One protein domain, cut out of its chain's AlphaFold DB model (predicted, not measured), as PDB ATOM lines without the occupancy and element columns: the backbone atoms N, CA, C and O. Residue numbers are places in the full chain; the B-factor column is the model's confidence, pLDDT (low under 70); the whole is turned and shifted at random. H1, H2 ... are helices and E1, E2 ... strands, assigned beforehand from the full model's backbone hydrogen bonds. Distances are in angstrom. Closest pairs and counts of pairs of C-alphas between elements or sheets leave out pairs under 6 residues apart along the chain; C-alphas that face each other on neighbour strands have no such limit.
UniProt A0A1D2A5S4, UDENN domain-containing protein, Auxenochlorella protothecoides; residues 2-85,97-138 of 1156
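What this domain is: This is residues 2 to 85 and 97 to 138 of the 1156 residues of the protein "UDENN domain-containing protein" of Auxenochlorella protothecoides (UniProt A0A1D2A5S4). What does one see first? A strongly twisted sheet of five antiparallel strands curls round the short helix H1, and the longer helix H2 covers part of its other face, running slantwise over E4 and E5. The hairpin of E1 and E2 makes one side of this sheet and the hairpin of E3 and E4 the other, with E5 between them near the middle of the domain. What is it made of? The printed part has 126 residues, with five named strands and two named helices in the order E1, E2, H1, E3, E4, E5, H2; across the sheet the order is E2, E1, E5, E4, E3. The class is mixed, helices and strands, in three layers, with helices on both faces of a sheet. How large is it? It is compact, with a radius of gyration of the C-alphas of 14.2 A, and spans 44 by 31 by 24 A.

How they stand to each other: How do the first two strands pair? E1, residues 4 to 13, and E2, residues 16 to 26, form a hairpin through a tight link and are antiparallel, with 158 degrees between their directions. Across this pair N 11 and O 18 are 3.1 A apart and N 22 and O 7 are 2.8 A apart, both within hydrogen-bond range. E2 is an edge strand, and E1 bends by 53 degrees at residue 10. How does the sheet go on beyond E1? E5, residues 102 to 108, is the other neighbour of E1, antiparallel at 149 degrees, with N 6 and O 105 at 2.9 A. E4, residues 72 to 80, is antiparallel to E5 at 158 degrees, with N 76 and O 106 at 2.8 A. E4 forms a hairpin with the edge strand E3, residues 59 to 66, antiparallel at 158 degrees, with N 63 and O 75 at 2.8 A. Where is the first helix? H1, residues 35 to 42, is on the sheet, which curls round it. The closest C-alphas of E2 and H1 are those of Ala 19 and Leu 39, 6.5 A apart, and those of H1 and E5 are of Cys 42 and Ala 103, 6.2 A apart. Where is the second helix? H2, residues 113 to 129, is on the opposite face at a height over the sheet of 8.6 A, over E4 and only just over E5, on which 3 of its C-alphas fall; on the local plane it stands at 40 degrees to E4, slantwise to the strands. The closest C-alphas of E4 and H2 are those of Phe 76 and Phe 116, 6.6 A apart, while H1 and H2 are apart. In H2 every O i to N i+4 pair is within hydrogen-bond range, in H1 3 of 4.

Where its parts are: Where does the first strand begin? C-alpha 4 of E1 is at (199.288, 193.737, 101.699). How long are the longer elements? From first to last C-alpha E1 measures 25.7 A, E2 28.4 A, E3 23.5 A, E4 25.9 A and H2 24.4 A. Where do the two helices lie? H1 begins with C-alpha 35 at (208.558, 197.429, 107.880), and H2 ends with C-alpha 129 at (203.715, 172.675, 98.664).

The domain as a whole: How far does it reach? The two C-alphas farthest apart, those of Gly 69 and Leu 97, are 45.5 A apart. Is the printed part whole? Residues 86 to 96 are not printed, and C-alphas 85 and 97 are 11.6 A apart across this cut, in the link from E4 to E5. Which link is long? The link from H1 to E3, residues 43 to 58, is long. Where is the model unsure? The mean pLDDT of the printed part is 89.4, and residues 84, 85 and 131 are under 70.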
ATOM      1  N   PHE A   2     192.287 193.463 100.955       93.94
ATOM      2  CA  PHE A   2     193.358 193.767 101.903       93.94
ATOM      3  C   PHE A   2     194.326 194.769 101.234       93.94
ATOM      4  O   PHE A   2     194.129 195.102 100.066       93.94
ATOM      5  N   ARG A   3     195.329 195.290 101.951       94.06
ATOM      6  CA  ARG A   3     196.362 196.205 101.410       94.06
ATOM      7  C   ARG A   3     197.652 195.472 101.039       94.06
ATOM      8  O   ARG A   3     198.218 195.693  99.972       94.06
ATOM      9  N   THR A   4     198.098 194.569 101.912       95.75
ATOM     10  CA  THR A   4     199.288 193.737 101.699       95.75
ATOM     11  C   THR A   4     199.159 192.391 102.414       95.75
ATOM     12  O   THR A   4     198.456 192.273 103.421       95.75
ATOM     13  N   CYS A   5     199.846 191.379 101.891       97.12
ATOM     14  CA  CYS A   5     200.167 190.143 102.586       97.12
ATOM     15  C   CYS A   5     201.684 189.929 102.532       97.12
ATOM     16  O   CYS A   5     202.285 190.049 101.465       97.12
ATOM     17  N   PHE A   6     202.318 189.602 103.651       96.25
ATOM     18  CA  PHE A   6     203.762 189.393 103.714       96.25
ATOM     19  C   PHE A   6     204.136 188.233 104.637       96.25
ATOM     20  O   PHE A   6     203.364 187.826 105.503       96.25
ATOM     21  N   ALA A   7     205.341 187.704 104.448       95.25
ATOM     22  CA  ALA A   7     205.910 186.670 105.300       95.25
ATOM     23  C   ALA A   7     207.191 187.196 105.951       95.25
ATOM     24  O   ALA A   7     208.149 187.527 105.250       95.25
ATOM     25  N   ALA A   8     207.224 187.248 107.278       95.12
ATOM     26  CA  ALA A   8     208.361 187.702 108.069       95.12
ATOM     27  C   ALA A   8     209.047 186.544 108.804       95.12
ATOM     28  O   ALA A   8     208.392 185.597 109.235       95.12
ATOM     29  N   THR A   9     210.364 186.625 108.973       92.50
ATOM     30  CA  THR A   9     211.160 185.664 109.750       92.50
ATOM     31  C   THR A   9     212.165 186.402 110.622       92.50
ATOM     32  O   THR A   9     212.469 187.569 110.375       92.50
ATOM     33  N   ILE A  10     212.721 185.701 111.606       93.06
ATOM     34  CA  ILE A  10     213.905 186.145 112.346       93.06
ATOM     35  C   ILE A  10     215.143 185.414 111.818       93.06
ATOM     36  O   ILE A  10     215.070 184.238 111.446       93.06
ATOM     37  N   ALA A  11     216.274 186.116 111.783       88.75
ATOM     38  CA  ALA A  11     217.608 185.536 111.645       88.75
ATOM     39  C   ALA A  11     218.623 186.324 112.486       88.75
ATOM     40  O   ALA A  11     218.336 187.414 112.984       88.75
ATOM     41  N   GLU A  12     219.823 185.772 112.637       87.75
ATOM     42  CA  GLU A  12     220.924 186.414 113.352       87.75
ATOM     43  C   GLU A  12     221.820 187.180 112.374       87.75
ATOM     44  O   GLU A  12     222.483 186.604 111.510       87.75
ATOM     45  N   VAL A  13     221.839 188.504 112.516       86.56
ATOM     46  CA  VAL A  13     222.619 189.437 111.702       86.56
ATOM     47  C   VAL A  13     223.702 190.035 112.595       86.56
ATOM     48  O   VAL A  13     223.411 190.755 113.545       86.56
ATOM     49  N   LYS A  14     224.973 189.713 112.313       87.69
ATOM     50  CA  LYS A  14     226.138 190.129 113.127       87.69
ATOM     51  C   LYS A  14     226.022 189.763 114.627       87.69
ATOM     52  O   LYS A  14     226.565 190.467 115.467       87.69
ATOM     53  N   GLY A  15     225.316 188.677 114.957       83.38
ATOM     54  CA  GLY A  15     225.071 188.230 116.339       83.38
ATOM     55  C   GLY A  15     223.825 188.827 117.010       83.38
ATOM     56  O   GLY A  15     223.431 188.356 118.071       83.38
ATOM     57  N   ALA A  16     223.156 189.806 116.392       88.44
ATOM     58  CA  ALA A  16     221.865 190.311 116.854       88.44
ATOM     59  C   ALA A  16     220.711 189.593 116.134       88.44
ATOM     60  O   ALA A  16     220.720 189.470 114.909       88.44
ATOM     61  N   ARG A  17     219.686 189.151 116.871       92.88
ATOM     62  CA  ARG A  17     218.439 188.646 116.271       92.88
ATOM     63  C   ARG A  17     217.636 189.808 115.700       92.88
ATOM     64  O   ARG A  17     217.286 190.732 116.430       92.88
ATOM     65  N   GLN A  18     217.324 189.745 114.412       92.62
ATOM     66  CA  GLN A  18     216.537 190.757 113.711       92.62
ATOM     67  C   GLN A  18     215.397 190.092 112.941       92.62
ATOM     68  O   GLN A  18     215.588 189.055 112.302       92.62
ATOM     69  N   ALA A  19     214.210 190.691 113.014       94.38
ATOM     70  CA  ALA A  19     213.076 190.327 112.178       94.38
ATOM     71  C   ALA A  19     213.155 191.074 110.838       94.38
ATOM     72  O   ALA A  19     213.586 192.226 110.795       94.38
ATOM     73  N   PHE A  20     212.735 190.432 109.750       94.12
ATOM     74  CA  PHE A  20     212.669 191.036 108.418       94.12
ATOM     75  C   PHE A  20     211.625 190.336 107.542       94.12
ATOM     76  O   PHE A  20     211.273 189.172 107.764       94.12
ATOM     77  N   ILE A  21     211.131 191.045 106.526       94.69
ATOM     78  CA  ILE A  21     210.176 190.515 105.549       94.69
ATOM     79  C   ILE A  21     210.932 189.768 104.439       94.69
ATOM     80  O   ILE A  21     211.905 190.258 103.875       94.69
ATOM     81  N   THR A  22     210.481 188.547 104.146       91.88
ATOM     82  CA  THR A  22     211.114 187.594 103.208       91.88
ATOM     83  C   THR A  22     210.474 187.585 101.821       91.88
ATOM     84  O   THR A  22     211.148 187.321 100.831       91.88
ATOM     85  N   SER A  23     209.169 187.853 101.746       92.94
ATOM     86  CA  SER A  23     208.400 188.009 100.507       92.94
ATOM     87  C   SER A  23     207.112 188.783 100.793       92.94
ATOM     88  O   SER A  23     206.633 188.793 101.936       92.94
ATOM     89  N   ARG A  24     206.561 189.443  99.769       94.44
ATOM     90  CA  ARG A  24     205.385 190.314  99.889       94.44
ATOM     91  C   ARG A  24     204.511 190.248  98.634       94.44
ATOM     92  O   ARG A  24     205.000 190.250  97.508       94.44
ATOM     93  N   PHE A  25     203.206 190.245  98.859       94.94
ATOM     94  CA  PHE A  25     202.166 190.586  97.899       94.94
ATOM     95  C   PHE A  25     201.572 191.939  98.320       94.94
ATOM     96  O   PHE A  25     201.160 192.108  99.470       94.94
ATOM     97  N   GLU A  26     201.556 192.928  97.434       92.19
ATOM     98  CA  GLU A  26     201.188 194.309  97.769       92.19
ATOM     99  C   GLU A  26     200.201 194.849  96.732       92.19
ATOM    100  O   GLU A  26     200.421 194.696  95.534       92.19
ATOM    101  N   ILE A  27     199.093 195.418  97.218       91.06
ATOM    102  CA  ILE A  27     197.992 195.968  96.411       91.06
ATOM    103  C   ILE A  27     198.000 197.493  96.531       91.06
ATOM    104  O   ILE A  27     197.969 198.202  95.530       91.06
ATOM    105  N   ASP A  28     198.083 197.992  97.767       86.44
ATOM    106  CA  ASP A  28     198.195 199.414  98.080       86.44
ATOM    107  C   ASP A  28     199.137 199.604  99.277       86.44
ATOM    108  O   ASP A  28     198.820 199.205 100.400       86.44
ATOM    109  N   SER A  29     200.292 200.225  99.030       83.19
ATOM    110  CA  SER A  29     201.283 200.564 100.056       83.19
ATOM    111  C   SER A  29     200.925 201.828 100.847       83.19
ATOM    112  O   SER A  29     201.517 202.111 101.893       83.19
ATOM    113  N   LYS A  30     199.952 202.619 100.376       84.75
ATOM    114  CA  LYS A  30     199.601 203.911 100.967       84.75
ATOM    115  C   LYS A  30     199.051 203.729 102.380       84.75
ATOM    116  O   LYS A  30     198.164 202.912 102.617       84.75
ATOM    117  N   GLY A  31     199.561 204.522 103.321       81.19
ATOM    118  CA  GLY A  31     199.123 204.489 104.720       81.19
ATOM    119  C   GLY A  31     199.530 203.229 105.495       81.19
ATOM    120  O   GLY A  31     199.134 203.095 106.649       81.19
ATOM    121  N   LEU A  32     200.320 202.322 104.908       86.62
ATOM    122  CA  LEU A  32     200.991 201.284 105.686       86.62
ATOM    123  C   LEU A  32     202.112 201.910 106.540       86.62
ATOM    124  O   LEU A  32     202.752 202.870 106.100       86.62
ATOM    125  N   PRO A  33     202.371 201.388 107.752       87.19
ATOM    126  CA  PRO A  33     203.548 201.756 108.531       87.19
ATOM    127  C   PRO A  33     204.828 201.201 107.886       87.19
ATOM    128  O   PRO A  33     204.785 200.384 106.967       87.19
ATOM    129  N   THR A  34     205.983 201.607 108.411       91.75
ATOM    130  CA  THR A  34     207.279 201.043 108.014       91.75
ATOM    131  C   THR A  34     207.388 199.556 108.370       91.75
ATOM    132  O   THR A  34     206.800 199.084 109.348       91.75
ATOM    133  N   ASP A  35     208.218 198.831 107.616       93.25
ATOM    134  CA  ASP A  35     208.558 197.429 107.880       93.25
ATOM    135  C   ASP A  35     209.042 197.212 109.324       93.25
ATOM    136  O   ASP A  35     208.623 196.257 109.967       93.25
ATOM    137  N   ALA A  36     209.862 198.119 109.869       91.00
ATOM    138  CA  ALA A  36     210.315 198.043 111.258       91.00
ATOM    139  C   ALA A  36     209.135 198.058 112.247       91.00
ATOM    140  O   ALA A  36     208.992 197.136 113.048       91.00
ATOM    141  N   ASN A  37     208.246 199.050 112.131       90.94
ATOM    142  CA  ASN A  37     207.122 199.223 113.046       90.94
ATOM    143  C   ASN A  37     206.144 198.038 112.981       90.94
ATOM    144  O   ASN A  37     205.658 197.596 114.017       90.94
ATOM    145  N   ILE A  38     205.847 197.501 111.789       94.50
ATOM    146  CA  ILE A  38     204.904 196.374 111.674       94.50
ATOM    147  C   ILE A  38     205.504 195.049 112.163       94.50
ATOM    148  O   ILE A  38     204.779 194.207 112.696       94.50
ATOM    149  N   LEU A  39     206.825 194.876 112.056       95.81
ATOM    150  CA  LEU A  39     207.518 193.684 112.550       95.81
ATOM    151  C   LEU A  39     207.510 193.577 114.082       95.81
ATOM    152  O   LEU A  39     207.520 192.455 114.593       95.81
ATOM    153  N   GLU A  40     207.414 194.693 114.812       94.62
ATOM    154  CA  GLU A  40     207.205 194.677 116.269       94.62
ATOM    155  C   GLU A  40     205.847 194.069 116.647       94.62
ATOM    156  O   GLU A  40     205.771 193.291 117.594       94.62
ATOM    157  N   PHE A  41     204.787 194.317 115.871       96.25
ATOM    158  CA  PHE A  41     203.493 193.650 116.071       96.25
ATOM    159  C   PHE A  41     203.500 192.190 115.596       96.25
ATOM    160  O   PHE A  41     202.840 191.349 116.206       96.25
ATOM    161  N   CYS A  42     204.269 191.853 114.553       96.44
ATOM    162  CA  CYS A  42     204.452 190.458 114.135       96.44
ATOM    163  C   CYS A  42     205.216 189.617 115.169       96.44
ATOM    164  O   CYS A  42     205.009 188.405 115.218       96.44
ATOM    165  N   PHE A  43     206.082 190.223 115.986       95.88
ATOM    166  CA  PHE A  43     206.845 189.552 117.042       95.88
ATOM    167  C   PHE A  43     206.771 190.372 118.348       95.88
ATOM    168  O   PHE A  43     207.749 191.028 118.708       95.88
ATOM    169  N   PRO A  44     205.643 190.326 119.090       95.50
ATOM    170  CA  PRO A  44     205.316 191.292 120.151       95.50
ATOM    171  C   PRO A  44     206.253 191.295 121.367       95.50
ATOM    172  O   PRO A  44     206.206 192.227 122.158       95.50
ATOM    173  N   LEU A  45     207.117 190.289 121.533       94.56
ATOM    174  CA  LEU A  45     208.149 190.264 122.582       94.56
ATOM    175  C   LEU A  45     209.516 190.793 122.093       94.56
ATOM    176  O   LEU A  45     210.500 190.746 122.828       94.56
ATOM    177  N   GLY A  46     209.590 191.278 120.851       93.19
ATOM    178  CA  GLY A  46     210.820 191.667 120.168       93.19
ATOM    179  C   GLY A  46     211.602 190.469 119.612       93.19
ATOM    180  O   GLY A  46     211.598 189.369 120.167       93.19
ATOM    181  N   ALA A  47     212.328 190.682 118.509       92.06
ATOM    182  CA  ALA A  47     213.059 189.615 117.814       92.06
ATOM    183  C   ALA A  47     214.135 188.921 118.679       92.06
ATOM    184  O   ALA A  47     214.446 187.754 118.455       92.06
ATOM    185  N   ALA A  48     214.678 189.614 119.686       91.00
ATOM    186  CA  ALA A  48     215.650 189.059 120.628       91.00
ATOM    187  C   ALA A  48     215.061 187.960 121.533       91.00
ATOM    188  O   ALA A  48     215.724 186.947 121.771       91.00
ATOM    189  N   ALA A  49     213.819 188.141 121.998       90.94
ATOM    190  CA  ALA A  49     213.144 187.224 122.918       90.94
ATOM    191  C   ALA A  49     212.638 185.940 122.238       90.94
ATOM    192  O   ALA A  49     212.365 184.947 122.913       90.94
ATOM    193  N   VAL A  50     212.523 185.930 120.905       89.88
ATOM    194  CA  VAL A  50     212.123 184.730 120.166       89.88
ATOM    195  C   VAL A  50     213.273 183.721 120.154       89.88
ATOM    196  O   VAL A  50     214.403 184.031 119.785       89.88
ATOM    197  N   VAL A  51     212.960 182.487 120.547       88.50
ATOM    198  CA  VAL A  51     213.876 181.338 120.600       88.50
ATOM    199  C   VAL A  51     213.530 180.386 119.445       88.50
ATOM    200  O   VAL A  51     212.339 180.198 119.174       88.50
ATOM    201  N   PRO A  52     214.511 179.783 118.744       88.31
ATOM    202  CA  PRO A  52     214.224 178.812 117.693       88.31
ATOM    203  C   PRO A  52     213.688 177.502 118.297       88.31
ATOM    204  O   PRO A  52     214.100 177.091 119.381       88.31
ATOM    205  N   LYS A  53     212.758 176.834 117.606       86.19
ATOM    206  CA  LYS A  53     212.045 175.646 118.110       86.19
ATOM    207  C   LYS A  53     212.104 174.491 117.108       86.19
ATOM    208  O   LYS A  53     212.136 174.721 115.900       86.19
ATOM    209  N   GLU A  54     212.090 173.250 117.598       83.19
ATOM    210  CA  GLU A  54     211.927 172.043 116.758       83.19
ATOM    211  C   GLU A  54     210.468 171.870 116.301       83.19
ATOM    212  O   GLU A  54     210.203 171.358 115.215       83.19
ATOM    213  N   TYR A  55     209.524 172.358 117.114       79.50
ATOM    214  CA  TYR A  55     208.090 172.390 116.847       79.50
ATOM    215  C   TYR A  55     207.493 173.724 117.321       79.50
ATOM    216  O   TYR A  55     207.836 174.223 118.391       79.50
ATOM    217  N   GLN A  56     206.578 174.287 116.533       82.06
ATOM    218  CA  GLN A  56     205.745 175.438 116.889       82.06
ATOM    219  C   GLN A  56     204.300 175.027 116.610       82.06
ATOM    220  O   GLN A  56     203.975 174.684 115.472       82.06
ATOM    221  N   ALA A  57     203.447 175.063 117.635       83.38
ATOM    222  CA  ALA A  57     202.004 174.999 117.431       83.38
ATOM    223  C   ALA A  57     201.567 176.226 116.615       83.38
ATOM    224  O   ALA A  57     202.130 177.308 116.781       83.38
ATOM    225  N   VAL A  58     200.593 176.064 115.722       88.81
ATOM    226  CA  VAL A  58     200.053 177.207 114.975       88.81
ATOM    227  C   VAL A  58     199.402 178.170 115.962       88.81
ATOM    228  O   VAL A  58     198.543 177.766 116.739       88.81
ATOM    229  N   GLU A  59     199.824 179.429 115.920       91.75
ATOM    230  CA  GLU A  59     199.328 180.498 116.786       91.75
ATOM    231  C   GLU A  59     198.844 181.647 115.897       91.75
ATOM    232  O   GLU A  59     199.574 182.114 115.020       91.75
ATOM    233  N   GLU A  60     197.590 182.057 116.069       95.50
ATOM    234  CA  GLU A  60     196.915 183.037 115.213       95.50
ATOM    235  C   GLU A  60     196.360 184.173 116.062       95.50
ATOM    236  O   GLU A  60     195.655 183.932 117.039       95.50
ATOM    237  N   PHE A  61     196.695 185.411 115.706       97.00
ATOM    238  CA  PHE A  61     196.358 186.603 116.482       97.00
ATOM    239  C   PHE A  61     196.189 187.828 115.580       97.00
ATOM    240  O   PHE A  61     196.635 187.835 114.429       97.00
ATOM    241  N   LEU A  62     195.544 188.878 116.094       96.44
ATOM    242  CA  LEU A  62     195.367 190.139 115.369       96.44
ATOM    243  C   LEU A  62     195.948 191.341 116.120       96.44
ATOM    244  O   LEU A  62     195.915 191.413 117.343       96.44
ATOM    245  N   PHE A  63     196.432 192.328 115.380       97.31
ATOM    246  CA  PHE A  63     196.788 193.646 115.897       97.31
ATOM    247  C   PHE A  63     196.039 194.737 115.130       97.31
ATOM    248  O   PHE A  63     195.511 194.495 114.042       97.31
ATOM    249  N   ALA A  64     195.987 195.945 115.689       95.62
ATOM    250  CA  ALA A  64     195.415 197.110 115.026       95.62
ATOM    251  C   ALA A  64     196.454 198.231 114.940       95.62
ATOM    252  O   ALA A  64     197.163 198.518 115.902       95.62
ATOM    253  N   LEU A  65     196.508 198.868 113.778       93.88
ATOM    254  CA  LEU A  65     197.295 200.056 113.484       93.88
ATOM    255  C   LEU A  65     196.304 201.207 113.304       93.88
ATOM    256  O   LEU A  65     195.377 201.084 112.504       93.88
ATOM    257  N   THR A  66     196.477 202.305 114.039       91.19
ATOM    258  CA  THR A  66     195.609 203.489 113.917       91.19
ATOM    259  C   THR A  66     196.357 204.594 113.174       91.19
ATOM    260  O   THR A  66     197.437 205.004 113.597       91.19
ATOM    261  N   GLY A  67     195.798 205.050 112.055       86.81
ATOM    262  CA  GLY A  67     196.311 206.159 111.261       86.81
ATOM    263  C   GLY A  67     196.019 207.518 111.899       86.81
ATOM    264  O   GLY A  67     195.179 207.656 112.789       86.81
ATOM    265  N   GLY A  68     196.693 208.562 111.410       79.31
ATOM    266  CA  GLY A  68     196.510 209.934 111.903       79.31
ATOM    267  C   GLY A  68     195.112 210.527 111.661       79.31
ATOM    268  O   GLY A  68     194.817 211.594 112.194       79.31
ATOM    269  N   GLY A  69     194.256 209.860 110.875       78.19
ATOM    270  CA  GLY A  69     192.841 210.205 110.709       78.19
ATOM    271  C   GLY A  69     191.895 209.479 111.675       78.19
ATOM    272  O   GLY A  69     190.687 209.681 111.583       78.19
ATOM    273  N   GLY A  70     192.412 208.623 112.566       81.69
ATOM    274  CA  GLY A  70     191.613 207.702 113.389       81.69
ATOM    275  C   GLY A  70     191.162 206.436 112.645       81.69
ATOM    276  O   GLY A  70     190.492 205.580 113.224       81.69
ATOM    277  N   ASP A  71     191.536 206.295 111.373       85.81
ATOM    278  CA  ASP A  71     191.304 205.110 110.556       85.81
ATOM    279  C   ASP A  71     192.116 203.909 111.066       85.81
ATOM    280  O   ASP A  71     193.239 204.062 111.544       85.81
ATOM    281  N   ARG A  72     191.548 202.698 110.994       91.31
ATOM    282  CA  ARG A  72     192.176 201.476 111.523       91.31
ATOM    283  C   ARG A  72     192.487 200.474 110.417       91.31
ATOM    284  O   ARG A  72     191.635 200.173 109.581       91.31
ATOM    285  N   LEU A  73     193.691 199.910 110.464       94.00
ATOM    286  CA  LEU A  73     194.092 198.733 109.698       94.00
ATOM    287  C   LEU A  73     194.344 197.572 110.662       94.00
ATOM    288  O   LEU A  73     195.067 197.716 111.646       94.00
ATOM    289  N   TYR A  74     193.767 196.416 110.363       96.00
ATOM    290  CA  TYR A  74     193.905 195.190 111.136       96.00
ATOM    291  C   TYR A  74     194.966 194.300 110.491       96.00
ATOM    292  O   TYR A  74     194.875 193.978 109.303       96.00
ATOM    293  N   GLY A  75     195.980 193.926 111.267       97.19
ATOM    294  CA  GLY A  75     196.995 192.954 110.882       97.19
ATOM    295  C   GLY A  75     196.662 191.590 111.467       97.19
ATOM    296  O   GLY A  75     196.633 191.440 112.684       97.19
ATOM    297  N   PHE A  76     196.415 190.598 110.620       97.94
ATOM    298  CA  PHE A  76     196.156 189.213 111.013       97.94
ATOM    299  C   PHE A  76     197.440 188.417 110.839       97.94
ATOM    300  O   PHE A  76     197.926 188.304 109.714       97.94
ATOM    301  N   CYS A  77     197.993 187.890 111.928       97.69
ATOM    302  CA  CYS A  77     199.215 187.092 111.937       97.69
ATOM    303  C   CYS A  77     198.922 185.615 112.194       97.69
ATOM    304  O   CYS A  77     198.104 185.266 113.042       97.69
ATOM    305  N   ARG A  78     199.676 184.760 111.503       96.94
ATOM    306  CA  ARG A  78     199.763 183.316 111.715       96.94
ATOM    307  C   ARG A  78     201.228 182.931 111.910       96.94
ATOM    308  O   ARG A  78     202.033 183.035 110.980       96.94
ATOM    309  N   HIS A  79     201.581 182.502 113.118       94.25
ATOM    310  CA  HIS A  79     202.898 181.972 113.470       94.25
ATOM    311  C   HIS A  79     202.971 180.473 113.185       94.25
ATOM    312  O   HIS A  79     202.091 179.700 113.565       94.25
ATOM    313  N   SER A  80     204.046 180.050 112.526       90.31
ATOM    314  CA  SER A  80     204.332 178.641 112.226       90.31
ATOM    315  C   SER A  80     205.836 178.438 111.993       90.31
ATOM    316  O   SER A  80     206.565 179.412 111.814       90.31
ATOM    317  N   LEU A  81     206.349 177.202 111.969       85.56
ATOM    318  CA  LEU A  81     207.718 176.988 111.467       85.56
ATOM    319  C   LEU A  81     207.757 177.194 109.944       85.56
ATOM    320  O   LEU A  81     206.874 176.661 109.267       85.56
ATOM    321  N   PRO A  82     208.768 177.880 109.379       80.12
ATOM    322  CA  PRO A  82     208.886 178.054 107.932       80.12
ATOM    323  C   PRO A  82     208.969 176.708 107.185       80.12
ATOM    324  O   PRO A  82     209.393 175.701 107.765       80.12
ATOM    325  N   PRO A  83     208.587 176.656 105.895       70.75
ATOM    326  CA  PRO A  83     208.789 175.471 105.065       70.75
ATOM    327  C   PRO A  83     210.273 175.071 105.020       70.75
ATOM    328  O   PRO A  83     211.161 175.921 104.991       70.75
ATOM    329  N   ASN A  84     210.545 173.762 105.019       66.56
ATOM    330  CA  ASN A  84     211.905 173.225 104.917       66.56
ATOM    331  C   ASN A  84     212.502 173.611 103.553       66.56
ATOM    332  O   ASN A  84     211.864 173.347 102.528       66.56
ATOM    333  N   ARG A  85     213.715 174.173 103.500       62.06
ATOM    334  CA  ARG A  85     214.335 174.486 102.203       62.06
ATOM    335  C   ARG A  85     214.855 173.213 101.515       62.06
ATOM    336  O   ARG A  85     215.366 172.311 102.188       62.06
ATOM    337  N   LEU A  97     215.615 169.983 113.464       72.31
ATOM    338  CA  LEU A  97     216.252 171.267 113.156       72.31
ATOM    339  C   LEU A  97     215.493 172.421 113.830       72.31
ATOM    340  O   LEU A  97     214.425 172.823 113.357       72.31
ATOM    341  N   GLN A  98     216.058 172.957 114.917       82.19
ATOM    342  CA  GLN A  98     215.550 174.162 115.579       82.19
ATOM    343  C   GLN A  98     215.553 175.347 114.610       82.19
ATOM    344  O   GLN A  98     216.574 175.664 114.001       82.19
ATOM    345  N   ARG A  99     214.399 176.004 114.461       86.56
ATOM    346  CA  ARG A  99     214.207 177.137 113.544       86.56
ATOM    347  C   ARG A  99     213.392 178.240 114.198       86.56
ATOM    348  O   ARG A  99     212.502 177.970 115.002       86.56
ATOM    349  N   TYR A 100     213.680 179.484 113.830       90.00
ATOM    350  CA  TYR A 100     212.835 180.616 114.197       90.00
ATOM    351  C   TYR A 100     211.442 180.477 113.554       90.00
ATOM    352  O   TYR A 100     211.353 180.009 112.414       90.00
ATOM    353  N   PRO A 101     210.358 180.855 114.255       90.50
ATOM    354  CA  PRO A 101     209.029 180.894 113.664       90.50
ATOM    355  C   PRO A 101     208.948 181.972 112.576       90.50
ATOM    356  O   PRO A 101     209.557 183.041 112.669       90.50
ATOM    357  N   GLN A 102     208.159 181.677 111.551       91.88
ATOM    358  CA  GLN A 102     207.750 182.594 110.500       91.88
ATOM    359  C   GLN A 102     206.378 183.173 110.864       91.88
ATOM    360  O   GLN A 102     205.466 182.427 111.232       91.88
ATOM    361  N   ALA A 103     206.225 184.488 110.728       95.56
ATOM    362  CA  ALA A 103     204.949 185.182 110.844       95.56
ATOM    363  C   ALA A 103     204.415 185.476 109.435       95.56
ATOM    364  O   ALA A 103     204.994 186.274 108.696       95.56
ATOM    365  N   LEU A 104     203.325 184.818 109.049       96.81
ATOM    366  CA  LEU A 104     202.582 185.124 107.827       96.81
ATOM    367  C   LEU A 104     201.482 186.131 108.187       96.81
ATOM    368  O   LEU A 104     200.691 185.859 109.089       96.81
ATOM    369  N   CYS A 105     201.451 187.291 107.531       97.81
ATOM    370  CA  CYS A 105     200.591 188.412 107.908       97.81
ATOM    371  C   CYS A 105     199.758 188.938 106.730       97.81
ATOM    372  O   CYS A 105     200.270 189.074 105.619       97.81
ATOM    373  N   ILE A 106     198.494 189.297 106.978       97.62
ATOM    374  CA  ILE A 106     197.637 190.080 106.065       97.62
ATOM    375  C   ILE A 106     197.227 191.374 106.766       97.62
ATOM    376  O   ILE A 106     196.810 191.331 107.918       97.62
ATOM    377  N   VAL A 107     197.297 192.512 106.070       96.94
ATOM    378  CA  VAL A 107     196.830 193.817 106.573       96.94
ATOM    379  C   VAL A 107     195.588 194.254 105.800       96.94
ATOM    380  O   VAL A 107     195.648 194.402 104.579       96.94
ATOM    381  N   SER A 108     194.471 194.487 106.488       94.56
ATOM    382  CA  SER A 108     193.170 194.827 105.889       94.56
ATOM    383  C   SER A 108     192.452 195.944 106.661       94.56
ATOM    384  O   SER A 108     192.568 195.995 107.882       94.56
ATOM    385  N   PRO A 109     191.663 196.819 106.008       92.56
ATOM    386  CA  PRO A 109     190.762 197.740 106.710       92.56
ATOM    387  C   PRO A 109     189.566 197.040 107.389       92.56
ATOM    388  O   PRO A 109     188.843 197.678 108.150       92.56
ATOM    389  N   HIS A 110     189.332 195.747 107.130       92.81
ATOM    390  CA  HIS A 110     188.192 194.998 107.670       92.81
ATOM    391  C   HIS A 110     188.611 194.041 108.805       92.81
ATOM    392  O   HIS A 110     189.551 193.266 108.606       92.81
ATOM    393  N   PRO A 111     187.900 194.002 109.953       93.31
ATOM    394  CA  PRO A 111     188.238 193.169 111.115       93.31
ATOM    395  C   PRO A 111     187.830 191.685 110.959       93.31
ATOM    396  O   PRO A 111     187.466 191.026 111.930       93.31
ATOM    397  N   TRP A 112     187.870 191.133 109.741       93.44
ATOM    398  CA  TRP A 112     187.359 189.792 109.415       93.44
ATOM    399  C   TRP A 112     188.311 188.664 109.857       93.44
ATOM    400  O   TRP A 112     188.838 187.919 109.029       93.44
ATOM    401  N   ALA A 113     188.540 188.531 111.165       90.31
ATOM    402  CA  ALA A 113     189.542 187.635 111.745       90.31
ATOM    403  C   ALA A 113     189.427 186.188 111.242       90.31
ATOM    404  O   ALA A 113     190.377 185.655 110.674       90.31
ATOM    405  N   GLN A 114     188.246 185.572 111.363       88.25
ATOM    406  CA  GLN A 114     188.035 184.179 110.942       88.25
ATOM    407  C   GLN A 114     188.255 183.971 109.430       88.25
ATOM    408  O   GLN A 114     188.811 182.952 109.026       88.25
ATOM    409  N   PHE A 115     187.893 184.951 108.595       92.88
ATOM    410  CA  PHE A 115     188.134 184.917 107.149       92.88
ATOM    411  C   PHE A 115     189.632 185.001 106.830       92.88
ATOM    412  O   PHE A 115     190.160 184.156 106.107       92.88
ATOM    413  N   PHE A 116     190.347 185.978 107.397       95.69
ATOM    414  CA  PHE A 116     191.768 186.159 107.101       95.69
ATOM    415  C   PHE A 116     192.649 185.060 107.705       95.69
ATOM    416  O   PHE A 116     193.597 184.650 107.041       95.69
ATOM    417  N   PHE A 117     192.308 184.490 108.866       94.25
ATOM    418  CA  PHE A 117     192.978 183.285 109.375       94.25
ATOM    419  C   PHE A 117     192.773 182.077 108.445       94.25
ATOM    420  O   PHE A 117     193.742 181.392 108.124       94.25
ATOM    421  N   ARG A 118     191.576 181.869 107.869       91.94
ATOM    422  CA  ARG A 118     191.375 180.839 106.825       91.94
ATOM    423  C   ARG A 118     192.185 181.103 105.549       91.94
ATOM    424  O   ARG A 118     192.756 180.165 104.993       91.94
ATOM    425  N   VAL A 119     192.294 182.358 105.099       93.75
ATOM    426  CA  VAL A 119     193.173 182.727 103.969       93.75
ATOM    427  C   VAL A 119     194.640 182.419 104.299       93.75
ATOM    428  O   VAL A 119     195.336 181.825 103.476       93.75
ATOM    429  N   LEU A 120     195.100 182.768 105.505       95.38
ATOM    430  CA  LEU A 120     196.453 182.485 105.995       95.38
ATOM    431  C   LEU A 120     196.719 180.976 106.114       95.38
ATOM    432  O   LEU A 120     197.799 180.530 105.742       95.38
ATOM    433  N   GLU A 121     195.746 180.179 106.558       91.19
ATOM    434  CA  GLU A 121     195.822 178.714 106.637       91.19
ATOM    435  C   GLU A 121     195.979 178.063 105.249       91.19
ATOM    436  O   GLU A 121     196.823 177.179 105.061       91.19
ATOM    437  N   VAL A 122     195.200 178.510 104.256       88.81
ATOM    438  CA  VAL A 122     195.326 178.052 102.859       88.81
ATOM    439  C   VAL A 122     196.675 178.475 102.272       88.81
ATOM    440  O   VAL A 122     197.346 177.668 101.624       88.81
ATOM    441  N   LEU A 123     197.107 179.710 102.524       90.31
ATOM    442  CA  LEU A 123     198.363 180.264 102.020       90.31
ATOM    443  C   LEU A 123     199.594 179.565 102.622       90.31
ATOM    444  O   LEU A 123     200.492 179.170 101.884       90.31
ATOM    445  N   ASP A 124     199.593 179.324 103.933       88.19
ATOM    446  CA  ASP A 124     200.596 178.552 104.675       88.19
ATOM    447  C   ASP A 124     200.750 177.127 104.106       88.19
ATOM    448  O   ASP A 124     201.857 176.693 103.767       88.19
ATOM    449  N   ARG A 125     199.633 176.416 103.878       84.12
ATOM    450  CA  ARG A 125     199.653 175.115 103.183       84.12
ATOM    451  C   ARG A 125     200.182 175.224 101.751       84.12
ATOM    452  O   ARG A 125     200.967 174.372 101.336       84.12
ATOM    453  N   THR A 126     199.782 176.257 101.008       81.88
ATOM    454  CA  THR A 126     200.186 176.461  99.605       81.88
ATOM    455  C   THR A 126     201.696 176.667  99.499       81.88
ATOM    456  O   THR A 126     202.356 175.975  98.725       81.88
ATOM    457  N   LEU A 127     202.267 177.541 100.333       83.25
ATOM    458  CA  LEU A 127     203.707 177.804 100.383       83.25
ATOM    459  C   LEU A 127     204.509 176.538 100.724       83.25
ATOM    460  O   LEU A 127     205.532 176.284 100.094       83.25
ATOM    461  N   ARG A 128     204.024 175.691 101.643       81.31
ATOM    462  CA  ARG A 128     204.664 174.399 101.982       81.31
ATOM    463  C   ARG A 128     204.648 173.367 100.848       81.31
ATOM    464  O   ARG A 128     205.431 172.421 100.900       81.31
ATOM    465  N   ALA A 129     203.780 173.530  99.850       76.12
ATOM    466  CA  ALA A 129     203.715 172.675  98.664       76.12
ATOM    467  C   ALA A 129     204.534 173.211  97.470       76.12
ATOM    468  O   ALA A 129     204.720 172.491  96.487       76.12
ATOM    469  N   LEU A 130     205.022 174.457  97.526       73.75
ATOM    470  CA  LEU A 130     205.782 175.085  96.444       73.75
ATOM    471  C   LEU A 130     207.299 174.841  96.594       73.75
ATOM    472  O   LEU A 130     207.847 175.071  97.671       73.75
ATOM    473  N   PRO A 131     208.027 174.475  95.514       69.06
ATOM    474  CA  PRO A 131     209.492 174.357  95.542       69.06
ATOM    475  C   PRO A 131     210.226 175.671  95.852       69.06
ATOM    476  O   PRO A 131     211.362 175.648  96.316       69.06
ATOM    477  N   SER A 132     209.577 176.810  95.584       72.88
ATOM    478  CA  SER A 132     210.029 178.152  95.949       72.88
ATOM    479  C   SER A 132     208.879 178.877  96.663       72.88
ATOM    480  O   SER A 132     207.953 179.347  95.996       72.88
ATOM    481  N   PRO A 133     208.864 178.912  98.008       78.81
ATOM    482  CA  PRO A 133     207.800 179.549  98.778       78.81
ATOM    483  C   PRO A 133     207.961 181.074  98.752       78.81
ATOM    484  O   PRO A 133     208.739 181.643  99.518       78.81
ATOM    485  N   THR A 134     207.215 181.744  97.873       84.69
ATOM    486  CA  THR A 134     207.191 183.209  97.760       84.69
ATOM    487  C   THR A 134     205.770 183.738  97.572       84.69
ATOM    488  O   THR A 134     204.947 183.126  96.889       84.69
ATOM    489  N   LEU A 135     205.488 184.889  98.184       88.50
ATOM    490  CA  LEU A 135     204.233 185.625  98.021       88.50
ATOM    491  C   LEU A 135     204.208 186.513  96.768       88.50
ATOM    492  O   LEU A 135     203.135 186.931  96.331       88.50
ATOM    493  N   ASN A 136     205.369 186.799  96.179       85.19
ATOM    494  CA  ASN A 136     205.500 187.744  95.074       85.19
ATOM    495  C   ASN A 136     204.738 187.212  93.840       85.19
ATOM    496  O   ASN A 136     205.136 186.213  93.244       85.19
ATOM    497  N   GLY A 137     203.630 187.863  93.463       78.75
ATOM    498  CA  GLY A 137     202.770 187.421  92.353       78.75
ATOM    499  C   GLY A 137     201.953 186.146  92.624       78.75
ATOM    500  O   GLY A 137     201.478 185.517  91.680       78.75
ATOM    501  N   HIS A 138     201.790 185.742  93.888       87.62
ATOM    502  CA  HIS A 138     201.126 184.493  94.268       87.62
ATOM    503  C   HIS A 138     199.659 184.438  93.798       87.62
ATOM    504  O   HIS A 138     198.817 185.203  94.272       87.62
TER     505      HIS A 138